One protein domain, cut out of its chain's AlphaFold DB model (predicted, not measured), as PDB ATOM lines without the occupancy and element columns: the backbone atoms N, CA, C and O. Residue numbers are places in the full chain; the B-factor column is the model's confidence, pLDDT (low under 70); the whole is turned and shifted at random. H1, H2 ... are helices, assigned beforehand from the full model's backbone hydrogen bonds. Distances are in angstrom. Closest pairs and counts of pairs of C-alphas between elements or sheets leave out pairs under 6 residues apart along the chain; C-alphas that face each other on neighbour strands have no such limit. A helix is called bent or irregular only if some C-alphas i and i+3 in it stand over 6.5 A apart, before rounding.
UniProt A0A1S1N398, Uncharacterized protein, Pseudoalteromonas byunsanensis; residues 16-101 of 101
ATOM      1  N   GLU A  16     162.629 124.584 127.931       93.88
ATOM      2  CA  GLU A  16     163.421 125.718 127.427       93.88
ATOM      3  C   GLU A  16     162.882 127.061 127.942       93.88
ATOM      4  O   GLU A  16     163.638 127.930 128.400       93.88
ATOM      5  N   GLN A  17     161.558 127.211 127.950       96.00
ATOM      6  CA  GLN A  17     160.870 128.365 128.517       96.00
ATOM      7  C   GLN A  17     161.145 128.455 130.017       96.00
ATOM      8  O   GLN A  17     161.528 129.524 130.490       96.00
ATOM      9  N   LEU A  18     161.044 127.345 130.761       95.88
ATOM     10  CA  LEU A  18     161.356 127.342 132.194       95.88
ATOM     11  C   LEU A  18     162.817 127.722 132.469       95.88
ATOM     12  O   LEU A  18     163.098 128.446 133.422       95.88
ATOM     13  N   THR A  19     163.744 127.293 131.614       93.12
ATOM     14  CA  THR A  19     165.161 127.684 131.688       93.12
ATOM     15  C   THR A  19     165.332 129.194 131.499       93.12
ATOM     16  O   THR A  19     166.094 129.839 132.221       93.12
ATOM     17  N   THR A  20     164.581 129.779 130.563       92.19
ATOM     18  CA  THR A  20     164.577 131.225 130.289       92.19
ATOM     19  C   THR A  20     163.943 132.024 131.433       92.19
ATOM     20  O   THR A  20     164.471 133.061 131.844       92.19
ATOM     21  N   ILE A  21     162.824 131.536 131.973       95.88
ATOM     22  CA  ILE A  21     162.077 132.172 133.064       95.88
ATOM     23  C   ILE A  21     162.820 132.049 134.394       95.88
ATOM     24  O   ILE A  21     162.804 132.994 135.174       95.88
ATOM     25  N   GLY A  22     163.490 130.928 134.650       94.94
ATOM     26  CA  GLY A  22     164.050 130.572 135.950       94.94
ATOM     27  C   GLY A  22     162.980 130.076 136.931       94.94
ATOM     28  O   GLY A  22     161.993 130.761 137.187       94.94
ATOM     29  N   ALA A  23     163.217 128.904 137.529       96.25
ATOM     30  CA  ALA A  23     162.279 128.242 138.442       96.25
ATOM     31  C   ALA A  23     161.823 129.142 139.602       96.25
ATOM     32  O   ALA A  23     160.628 129.324 139.812       96.25
ATOM     33  N   THR A  24     162.759 129.772 140.316       97.44
ATOM     34  CA  THR A  24     162.416 130.621 141.465       97.44
ATOM     35  C   THR A  24     161.627 131.868 141.069       97.44
ATOM     36  O   THR A  24     160.730 132.281 141.796       97.44
ATOM     37  N   PHE A  25     161.924 132.465 139.908       98.06
ATOM     38  CA  PHE A  25     161.160 133.616 139.424       98.06
ATOM     39  C   PHE A  25     159.728 133.213 139.072       98.06
ATOM     40  O   PHE A  25     158.799 133.925 139.442       98.06
ATOM     41  N   LEU A  26     159.552 132.066 138.400       98.25
ATOM     42  CA  LEU A  26     158.227 131.528 138.094       98.25
ATOM     43  C   LEU A  26     157.398 131.379 139.375       98.25
ATOM     44  O   LEU A  26     156.306 131.934 139.446       98.25
ATOM     45  N   VAL A  27     157.932 130.680 140.382       98.50
ATOM     46  CA  VAL A  27     157.230 130.452 141.655       98.50
ATOM     47  C   VAL A  27     156.907 131.774 142.335       98.50
ATOM     48  O   VAL A  27     155.759 132.011 142.682       98.50
ATOM     49  N   SER A  28     157.889 132.668 142.457       98.56
ATOM     50  CA  SER A  28     157.689 133.962 143.103       98.56
ATOM     51  C   SER A  28     156.610 134.808 142.418       98.56
ATOM     52  O   SER A  28     155.869 135.499 143.104       98.56
ATOM     53  N   TYR A  29     156.524 134.795 141.089       98.56
ATOM     54  CA  TYR A  29     155.509 135.566 140.370       98.56
ATOM     55  C   TYR A  29     154.121 134.913 140.440       98.56
ATOM     56  O   TYR A  29     153.122 135.606 140.622       98.56
ATOM     57  N   LEU A  30     154.031 133.585 140.313       98.44
ATOM     58  CA  LEU A  30     152.748 132.884 140.426       98.44
ATOM     59  C   LEU A  30     152.197 132.944 141.857       98.44
ATOM     60  O   LEU A  30     150.995 133.111 142.024       98.44
ATOM     61  N   TYR A  31     153.057 132.882 142.876       98.69
ATOM     62  CA  TYR A  31     152.641 133.039 144.270       98.69
ATOM     63  C   TYR A  31     152.010 134.411 144.509       98.69
ATOM     64  O   TYR A  31     150.901 134.484 145.030       98.69
ATOM     65  N   HIS A  32     152.650 135.471 144.002       98.44
ATOM     66  CA  HIS A  32     152.081 136.819 144.005       98.44
ATOM     67  C   HIS A  32     150.692 136.881 143.356       98.44
ATOM     68  O   HIS A  32     149.771 137.530 143.842       98.44
ATOM     69  N   ARG A  33     150.538 136.196 142.220       98.00
ATOM     70  CA  ARG A  33     149.319 136.255 141.413       98.00
ATOM     71  C   ARG A  33     148.140 135.486 142.015       98.00
ATOM     72  O   ARG A  33     147.005 135.882 141.763       98.00
ATOM     73  N   TYR A  34     148.396 134.380 142.708       97.88
ATOM     74  CA  TYR A  34     147.350 133.425 143.092       97.88
ATOM     75  C   TYR A  34     147.179 133.238 144.598       97.88
ATOM     76  O   TYR A  34     146.107 132.811 145.011       97.88
ATOM     77  N   ILE A  35     148.203 133.529 145.405       98.31
ATOM     78  CA  ILE A  35     148.207 133.206 146.838       98.31
ATOM     79  C   ILE A  35     148.329 134.465 147.697       98.31
ATOM     80  O   ILE A  35     147.489 134.686 148.561       98.31
ATOM     81  N   ASP A  36     149.343 135.293 147.449       98.25
ATOM     82  CA  ASP A  36     149.655 136.458 148.282       98.25
ATOM     83  C   ASP A  36     150.009 137.671 147.417       98.25
ATOM     84  O   ASP A  36     151.127 137.791 146.923       98.25
ATOM     85  N   SER A  37     149.074 138.609 147.259       97.69
ATOM     86  CA  SER A  37     149.299 139.802 146.440       97.69
ATOM     87  C   SER A  37     150.339 140.771 147.012       97.69
ATOM     88  O   SER A  37     150.784 141.655 146.280       97.69
ATOM     89  N   GLU A  38     150.746 140.631 148.276       98.12
ATOM     90  CA  GLU A  38     151.814 141.443 148.873       98.12
ATOM     91  C   GLU A  38     153.211 140.866 148.587       98.12
ATOM     92  O   GLU A  38     154.209 141.580 148.695       98.12
ATOM     93  N   HIS A  39     153.303 139.612 148.128       97.88
ATOM     94  CA  HIS A  39     154.576 138.985 147.770       97.88
ATOM     95  C   HIS A  39     155.247 139.686 146.579       97.88
ATOM     96  O   HIS A  39     154.756 139.642 145.445       97.88
ATOM     97  N   ASP A  40     156.425 140.274 146.790       97.62
ATOM     98  CA  ASP A  40     157.056 141.162 145.809       97.62
ATOM     99  C   ASP A  40     158.467 140.742 145.369       97.62
ATOM    100  O   ASP A  40     159.057 141.416 144.520       97.62
ATOM    101  N   ASN A  41     159.026 139.627 145.872       97.81
ATOM    102  CA  ASN A  41     160.428 139.276 145.599       97.81
ATOM    103  C   ASN A  41     160.746 139.273 144.096       97.81
ATOM    104  O   ASN A  41     161.797 139.771 143.689       97.81
ATOM    105  N   TRP A  42     159.827 138.777 143.259       97.31
ATOM    106  CA  TRP A  42     159.958 138.719 141.798       97.31
ATOM    107  C   TRP A  42     160.279 140.082 141.160       97.31
ATOM    108  O   TRP A  42     160.950 140.133 140.123       97.31
ATOM    109  N   THR A  43     159.883 141.193 141.787       97.06
ATOM    110  CA  THR A  43     160.114 142.554 141.282       97.06
ATOM    111  C   THR A  43     161.600 142.936 141.229       97.06
ATOM    112  O   THR A  43     161.983 143.770 140.392       97.06
ATOM    113  N   LYS A  44     162.446 142.277 142.043       95.62
ATOM    114  CA  LYS A  44     163.906 142.487 142.149       95.62
ATOM    115  C   LYS A  44     164.663 142.127 140.863       95.62
ATOM    116  O   LYS A  44     165.798 142.563 140.659       95.62
ATOM    117  N   ILE A  45     164.065 141.339 139.966       94.88
ATOM    118  CA  ILE A  45     164.702 140.932 138.708       94.88
ATOM    119  C   ILE A  45     164.511 141.998 137.632       94.88
ATOM    120  O   ILE A  45     163.395 142.346 137.256       94.88
ATOM    121  N   LYS A  46     165.624 142.467 137.055       94.94
ATOM    122  CA  LYS A  46     165.615 143.478 135.982       94.94
ATOM    123  C   LYS A  46     164.842 143.026 134.738       94.94
ATOM    124  O   LYS A  46     164.129 143.820 134.144       94.94
ATOM    125  N   THR A  47     164.938 141.746 134.368       95.56
ATOM    126  CA  THR A  47     164.255 141.169 133.193       95.56
ATOM    127  C   THR A  47     162.856 140.622 133.499       95.56
ATOM    128  O   THR A  47     162.379 139.719 132.811       95.56
ATOM    129  N   LYS A  48     162.191 141.131 134.546       97.12
ATOM    130  CA  LYS A  48     160.875 140.640 134.982       97.12
ATOM    131  C   LYS A  48     159.820 140.670 133.873       97.12
ATOM    132  O   LYS A  48     159.187 139.648 133.643       97.12
ATOM    133  N   GLU A  49     159.719 141.760 133.114       98.00
ATOM    134  CA  GLU A  49     158.694 141.919 132.070       98.00
ATOM    135  C   GLU A  49     158.793 140.850 130.975       98.00
ATOM    136  O   GLU A  49     157.801 140.216 130.608       98.00
ATOM    137  N   SER A  50     160.009 140.569 130.489       97.19
ATOM    138  CA  SER A  50     160.207 139.532 129.472       97.19
ATOM    139  C   SER A  50     159.877 138.143 130.017       97.19
ATOM    140  O   SER A  50     159.276 137.338 129.310       97.19
ATOM    141  N   ARG A  51     160.226 137.855 131.279       97.56
ATOM    142  CA  ARG A  51     159.902 136.571 131.923       97.56
ATOM    143  C   ARG A  51     158.389 136.418 132.108       97.56
ATOM    144  O   ARG A  51     157.853 135.378 131.740       97.56
ATOM    145  N   ILE A  52     157.698 137.460 132.577       98.31
ATOM    146  CA  ILE A  52     156.233 137.488 132.729       98.31
ATOM    147  C   ILE A  52     155.538 137.253 131.384       98.31
ATOM    148  O   ILE A  52     154.601 136.458 131.306       98.31
ATOM    149  N   SER A  53     156.022 137.872 130.304       97.94
ATOM    150  CA  SER A  53     155.491 137.637 128.956       97.94
ATOM    151  C   SER A  53     155.609 136.169 128.521       97.94
ATOM    152  O   SER A  53     154.680 135.624 127.919       97.94
ATOM    153  N   VAL A  54     156.723 135.492 128.831       97.94
ATOM    154  CA  VAL A  54     156.870 134.052 128.551       97.94
ATOM    155  C   VAL A  54     155.911 133.235 129.419       97.94
ATOM    156  O   VAL A  54     155.239 132.360 128.883       97.94
ATOM    157  N   ILE A  55     155.779 133.549 130.712       98.00
ATOM    158  CA  ILE A  55     154.853 132.858 131.627       98.00
ATOM    159  C   ILE A  55     153.413 132.926 131.100       98.00
ATOM    160  O   ILE A  55     152.768 131.889 130.971       98.00
ATOM    161  N   ARG A  56     152.926 134.124 130.754       96.81
ATOM    162  CA  ARG A  56     151.537 134.346 130.308       96.81
ATOM    163  C   ARG A  56     151.224 133.698 128.959       96.81
ATOM    164  O   ARG A  56     150.138 133.176 128.762       96.81
ATOM    165  N   ARG A  57     152.172 133.695 128.016       97.12
ATOM    166  CA  ARG A  57     151.965 133.050 126.703       97.12
ATOM    167  C   ARG A  57     151.986 131.520 126.762       97.12
ATOM    168  O   ARG A  57     151.571 130.876 125.807       97.12
ATOM    169  N   ASN A  58     152.475 130.946 127.858       96.62
ATOM    170  CA  ASN A  58     152.663 129.507 128.023       96.62
ATOM    171  C   ASN A  58     151.917 128.988 129.268       96.62
ATOM    172  O   ASN A  58     152.422 128.130 129.989       96.62
ATOM    173  N   GLU A  59     150.713 129.508 129.535       95.31
ATOM    174  CA  GLU A  59     149.880 129.110 130.687       95.31
ATOM    175  C   GLU A  59     149.599 127.602 130.746       95.31
ATOM    176  O   GLU A  59     149.622 127.002 131.820       95.31
ATOM    177  N   HIS A  60     149.469 126.954 129.588       95.69
ATOM    178  CA  HIS A  60     149.292 125.504 129.476       95.69
ATOM    179  C   HIS A  60     150.460 124.684 130.068       95.69
ATOM    180  O   HIS A  60     150.269 123.521 130.419       95.69
ATOM    181  N   HIS A  61     151.653 125.269 130.244       96.88
ATOM    182  CA  HIS A  61     152.799 124.592 130.861       96.88
ATOM    183  C   HIS A  61     152.911 124.787 132.381       96.88
ATOM    184  O   HIS A  61     153.732 124.113 133.008       96.88
ATOM    185  N   HIS A  62     152.112 125.661 133.008       96.31
ATOM    186  CA  HIS A  62     152.297 126.030 134.424       96.31
ATOM    187  C   HIS A  62     152.272 124.821 135.362       96.31
ATOM    188  O   HIS A  62     153.177 124.666 136.181       96.31
ATOM    189  N   LYS A  63     151.301 123.913 135.197       94.88
ATOM    190  CA  LYS A  63     151.199 122.693 136.021       94.88
ATOM    191  C   LYS A  63     152.421 121.787 135.861       94.88
ATOM    192  O   LYS A  63     152.957 121.287 136.850       94.88
ATOM    193  N   THR A  64     152.904 121.615 134.630       95.56
ATOM    194  CA  THR A  64     154.106 120.819 134.346       95.56
ATOM    195  C   THR A  64     155.346 121.439 134.984       95.56
ATOM    196  O   THR A  64     156.130 120.717 135.604       95.56
ATOM    197  N   TRP A  65     155.503 122.763 134.904       97.38
ATOM    198  CA  TRP A  65     156.608 123.468 135.551       97.38
ATOM    199  C   TRP A  65     156.569 123.338 137.070       97.38
ATOM    200  O   TRP A  65     157.581 122.969 137.660       97.38
ATOM    201  N   LEU A  66     155.416 123.575 137.699       97.31
ATOM    202  CA  LEU A  66     155.268 123.473 139.153       97.31
ATOM    203  C   LEU A  66     155.556 122.052 139.649       97.31
ATOM    204  O   LEU A  66     156.315 121.883 140.598       97.31
ATOM    205  N   ARG A  67     155.040 121.024 138.961       95.88
ATOM    206  CA  ARG A  67     155.357 119.619 139.265       95.88
ATOM    207  C   ARG A  67     156.857 119.348 139.169       95.88
ATOM    208  O   ARG A  67     157.404 118.631 140.000       95.88
ATOM    209  N   HIS A  68     157.539 119.896 138.168       95.88
ATOM    210  CA  HIS A  68     158.980 119.709 138.053       95.88
ATOM    211  C   HIS A  68     159.744 120.409 139.190       95.88
ATOM    212  O   HIS A  68     160.654 119.818 139.766       95.88
ATOM    213  N   ILE A  69     159.352 121.637 139.544       96.44
ATOM    214  CA  ILE A  69     159.983 122.429 140.612       96.44
ATOM    215  C   ILE A  69     159.792 121.787 141.986       96.44
ATOM    216  O   ILE A  69     160.752 121.710 142.747       96.44
ATOM    217  N   GLU A  70     158.600 121.273 142.279       96.06
ATOM    218  CA  GLU A  70     158.295 120.560 143.525       96.06
ATOM    219  C   GLU A  70     159.225 119.358 143.760       96.06
ATOM    220  O   GLU A  70     159.573 119.047 144.895       96.06
ATOM    221  N   ASN A  71     159.678 118.711 142.682       94.44
ATOM    222  CA  ASN A  71     160.591 117.570 142.738       94.44
ATOM    223  C   ASN A  71     162.081 117.972 142.704       94.44
ATOM    224  O   ASN A  71     162.961 117.106 142.675       94.44
ATOM    225  N   MET A  72     162.407 119.270 142.698       94.06
ATOM    226  CA  MET A  72     163.796 119.730 142.754       94.06
ATOM    227  C   MET A  72     164.367 119.658 144.169       94.06
ATOM    228  O   MET A  72     163.701 119.912 145.168       94.06
ATOM    229  N   LYS A  73     165.682 119.432 144.259       94.19
ATOM    230  CA  LYS A  73     166.412 119.602 145.520       94.19
ATOM    231  C   LYS A  73     166.401 121.077 145.928       94.19
ATOM    232  O   LYS A  73     166.844 121.926 145.155       94.19
ATOM    233  N   ALA A  74     166.028 121.366 147.174       94.06
ATOM    234  CA  ALA A  74     166.026 122.721 147.736       94.06
ATOM    235  C   ALA A  74     167.367 123.465 147.541       94.06
ATOM    236  O   ALA A  74     167.391 124.656 147.237       94.06
ATOM    237  N   ALA A  75     168.496 122.751 147.614       93.50
ATOM    238  CA  ALA A  75     169.827 123.314 147.371       93.50
ATOM    239  C   ALA A  75     170.008 123.907 145.957       93.50
ATOM    240  O   ALA A  75     170.779 124.851 145.783       93.50
ATOM    241  N   ASN A  76     169.300 123.390 144.949       91.31
ATOM    242  CA  ASN A  76     169.322 123.954 143.597       91.31
ATOM    243  C   ASN A  76     168.529 125.265 143.536       91.31
ATOM    244  O   ASN A  76     168.943 126.202 142.858       91.31
ATOM    245  N   LEU A  77     167.425 125.340 144.283       94.06
ATOM    246  CA  LEU A  77     166.559 126.514 144.363       94.06
ATOM    247  C   LEU A  77     167.211 127.666 145.142       94.06
ATOM    248  O   LEU A  77     166.964 128.821 144.812       94.06
ATOM    249  N   ASN A  78     168.113 127.373 146.088       91.81
ATOM    250  CA  ASN A  78     168.894 128.371 146.841       91.81
ATOM    251  C   ASN A  78     169.821 129.242 145.972       91.81
ATOM    252  O   ASN A  78     170.312 130.263 146.436       91.81
ATOM    253  N   ARG A  79     170.087 128.865 144.716       87.69
ATOM    254  CA  ARG A  79     171.026 129.579 143.827       87.69
ATOM    255  C   ARG A  79     170.411 130.813 143.149       87.69
ATOM    256  O   ARG A  79     170.860 131.218 142.078       87.69
ATOM    257  N   ASN A  80     169.355 131.379 143.726       91.62
ATOM    258  CA  ASN A  80     168.612 132.502 143.162       91.62
ATOM    259  C   ASN A  80     169.092 133.850 143.726       91.62
ATOM    260  O   ASN A  80     169.630 133.929 144.823       91.62
ATOM    261  N   THR A  81     168.842 134.931 142.989       90.81
ATOM    262  CA  THR A  81     169.138 136.313 143.416       90.81
ATOM    263  C   THR A  81     167.926 137.017 144.038       90.81
ATOM    264  O   THR A  81     167.926 138.236 144.176       90.81
ATOM    265  N   LEU A  82     166.858 136.274 144.338       92.94
ATOM    266  CA  LEU A  82     165.600 136.783 144.894       92.94
ATOM    267  C   LEU A  82     165.605 136.804 146.429       92.94
ATOM    268  O   LEU A  82     164.723 137.423 147.030       92.94
ATOM    269  N   GLY A  83     166.600 136.156 147.046       92.50
ATOM    270  CA  GLY A  83     166.728 136.020 148.496       92.50
ATOM    271  C   GLY A  83     165.758 135.006 149.104       92.50
ATOM    272  O   GLY A  83     165.587 135.016 150.312       92.50
ATOM    273  N   LEU A  84     165.122 134.169 148.279       95.19
ATOM    274  CA  LEU A  84     164.195 133.129 148.732       95.19
ATOM    275  C   LEU A  84     164.947 131.833 149.023       95.19
ATOM    276  O   LEU A  84     165.870 131.466 148.282       95.19
ATOM    277  N   HIS A  85     164.529 131.107 150.052       96.56
ATOM    278  CA  HIS A  85     165.139 129.826 150.396       96.56
ATOM    279  C   HIS A  85     164.440 128.655 149.699       96.56
ATOM    280  O   HIS A  85     163.252 128.671 149.413       96.56
ATOM    281  N   GLY A  86     165.186 127.591 149.418       96.50
ATOM    282  CA  GLY A  86     164.694 126.409 148.718       96.50
ATOM    283  C   GLY A  86     163.451 125.785 149.357       96.50
ATOM    284  O   GLY A  86     162.498 125.546 148.624       96.50
ATOM    285  N   PRO A  87     163.414 125.553 150.684       97.50
ATOM    286  CA  PRO A  87     162.211 125.057 151.352       97.50
ATOM    287  C   PRO A  87     161.010 125.996 151.197       97.50
ATOM    288  O   PRO A  87     159.934 125.540 150.838       97.50
ATOM    289  N   GLU A  88     161.209 127.303 151.369       98.00
ATOM    290  CA  GLU A  88     160.173 128.327 151.165       98.00
ATOM    291  C   GLU A  88     159.614 128.280 149.733       98.00
ATOM    292  O   GLU A  88     158.406 128.223 149.535       98.00
ATOM    293  N   ILE A  89     160.484 128.179 148.725       98.25
ATOM    294  CA  ILE A  89     160.079 128.054 147.318       98.25
ATOM    295  C   ILE A  89     159.260 126.776 147.087       98.25
ATOM    296  O   ILE A  89     158.314 126.791 146.298       98.25
ATOM    297  N   LEU A  90     159.603 125.663 147.743       98.31
ATOM    298  CA  LEU A  90     158.842 124.415 147.628       98.31
ATOM    299  C   LEU A  90     157.455 124.536 148.272       98.31
ATOM    300  O   LEU A  90     156.484 124.085 147.669       98.31
ATOM    301  N   GLU A  91     157.339 125.189 149.428       98.25
ATOM    302  CA  GLU A  91     156.038 125.449 150.064       98.25
ATOM    303  C   GLU A  91     155.167 126.380 149.211       98.25
ATOM    304  O   GLU A  91     154.010 126.062 148.935       98.25
ATOM    305  N   MET A  92     155.738 127.461 148.670       98.44
ATOM    306  CA  MET A  92     155.043 128.324 147.705       98.44
ATOM    307  C   MET A  92     154.573 127.530 146.479       98.44
ATOM    308  O   MET A  92     153.454 127.711 146.005       98.44
ATOM    309  N   THR A  93     155.415 126.625 145.967       98.38
ATOM    310  CA  THR A  93     155.085 125.774 144.811       98.38
ATOM    311  C   THR A  93     153.875 124.886 145.100       98.38
ATOM    312  O   THR A  93     152.991 124.786 144.248       98.38
ATOM    313  N   LYS A  94     153.809 124.269 146.285       97.88
ATOM    314  CA  LYS A  94     152.666 123.444 146.707       97.88
ATOM    315  C   LYS A  94     151.385 124.272 146.806       97.88
ATOM    316  O   LYS A  94     150.397 123.905 146.179       97.88
ATOM    317  N   ALA A  95     151.440 125.427 147.472       98.31
ATOM    318  CA  ALA A  95     150.289 126.320 147.613       98.31
ATOM    319  C   ALA A  95     149.722 126.760 146.249       98.31
ATOM    320  O   ALA A  95     148.515 126.706 146.020       98.31
ATOM    321  N   ILE A  96     150.592 127.129 145.297       98.38
ATOM    322  CA  ILE A  96     150.160 127.482 143.933       98.38
ATOM    323  C   ILE A  96     149.487 126.285 143.250       98.38
ATOM    324  O   ILE A  96     148.460 126.455 142.597       98.38
ATOM    325  N   LYS A  97     150.057 125.078 143.367       96.12
ATOM    326  CA  LYS A  97     149.475 123.876 142.754       96.12
ATOM    327  C   LYS A  97     148.077 123.588 143.291       96.12
ATOM    328  O   LYS A  97     147.188 123.339 142.487       96.12
ATOM    329  N   GLU A  98     147.896 123.656 144.606       95.62
ATOM    330  CA  GLU A  98     146.595 123.460 145.256       95.62
ATOM    331  C   GLU A  98     145.559 124.484 144.772       95.62
ATOM    332  O   GLU A  98     144.411 124.129 144.519       95.62
ATOM    333  N   CYS A  99     145.971 125.736 144.550       95.50
ATOM    334  CA  CYS A  99     145.104 126.780 144.000       95.50
ATOM    335  C   CYS A  99     144.714 126.541 142.523       95.50
ATOM    336  O   CYS A  99     143.600 126.872 142.117       95.50
ATOM    337  N   LEU A 100     145.604 125.963 141.707       91.19
ATOM    338  CA  LEU A 100     145.377 125.747 140.267       91.19
ATOM    339  C   LEU A 100     144.615 124.449 139.911       91.19
ATOM    340  O   LEU A 100     144.280 124.261 138.733       91.19
ATOM    341  N   GLY A 101     144.349 123.575 140.889       78.00
ATOM    342  CA  GLY A 101     143.617 122.306 140.728       78.00
ATOM    343  C   GLY A 101     144.448 121.171 140.147       78.00
ATOM    344  O   GLY A 101     144.683 121.175 138.918       78.00
TER     345      GLY A 101
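Overview. This is residues 16 to 101 of the 101 residues of an uncharacterized protein of Pseudoalteromonas byunsanensis (UniProt A0A1S1N398). A rounded ball of helices is built round H2, which runs through its middle. H7 crosses H2 on one side, H4 lies on the opposite side, H5 covers part of the gap between them, and the short H1, H3 and H6 fill in at the edges. The printed part has 86 residues with seven named helices, H1 to H7 in chain order, and no named strand; the class is all helix. It is compact, with a radius of gyration of the C-alphas of 11.5 A and spans of 29 by 28 by 27 A.

Along the chain. H1, residues 16 to 21, begins at C-alpha 16 (163.421, 125.718, 127.427). H2 is residues 23 to 34, 16.5 A long, H3 residues 41 to 44, and H4 residues 48 to 57, 14.3 A. H5, residues 59 to 70, 17.6 A, is irregular: C-alphas 60 and 63 are 7.4 A apart. H6 is residues 74 to 77. H7, residues 86 to 100, 21.1 A, ends at C-alpha 100 (145.377, 125.747, 140.267).

Arrangement. H2 touches H7, closest C-alphas Val 27 and Thr 93 at 6.0 A, at a steep tilt of 45 degrees, the same way. H7 touches H5, closest C-alphas Glu 70 and Leu 90 at 5.7 A, at a steep tilt of 39 degrees, opposite ways. H1 touches H4, closest C-alphas Ile 21 and Arg 51 at 5.0 A. H4 and H7 are apart. Every O i to N i+4 pair is within hydrogen-bond range in H1, H2, H4 and H7, and 6 of 8 in H5; H3 and H6 are too short for one.

Size, cuts and confidence. The C-alphas farthest apart, of Lys 46 and Gly 101, are 30.9 A apart. The printed part has no cut and no long link. Its mean pLDDT is 96.0, and no printed residue is under 70.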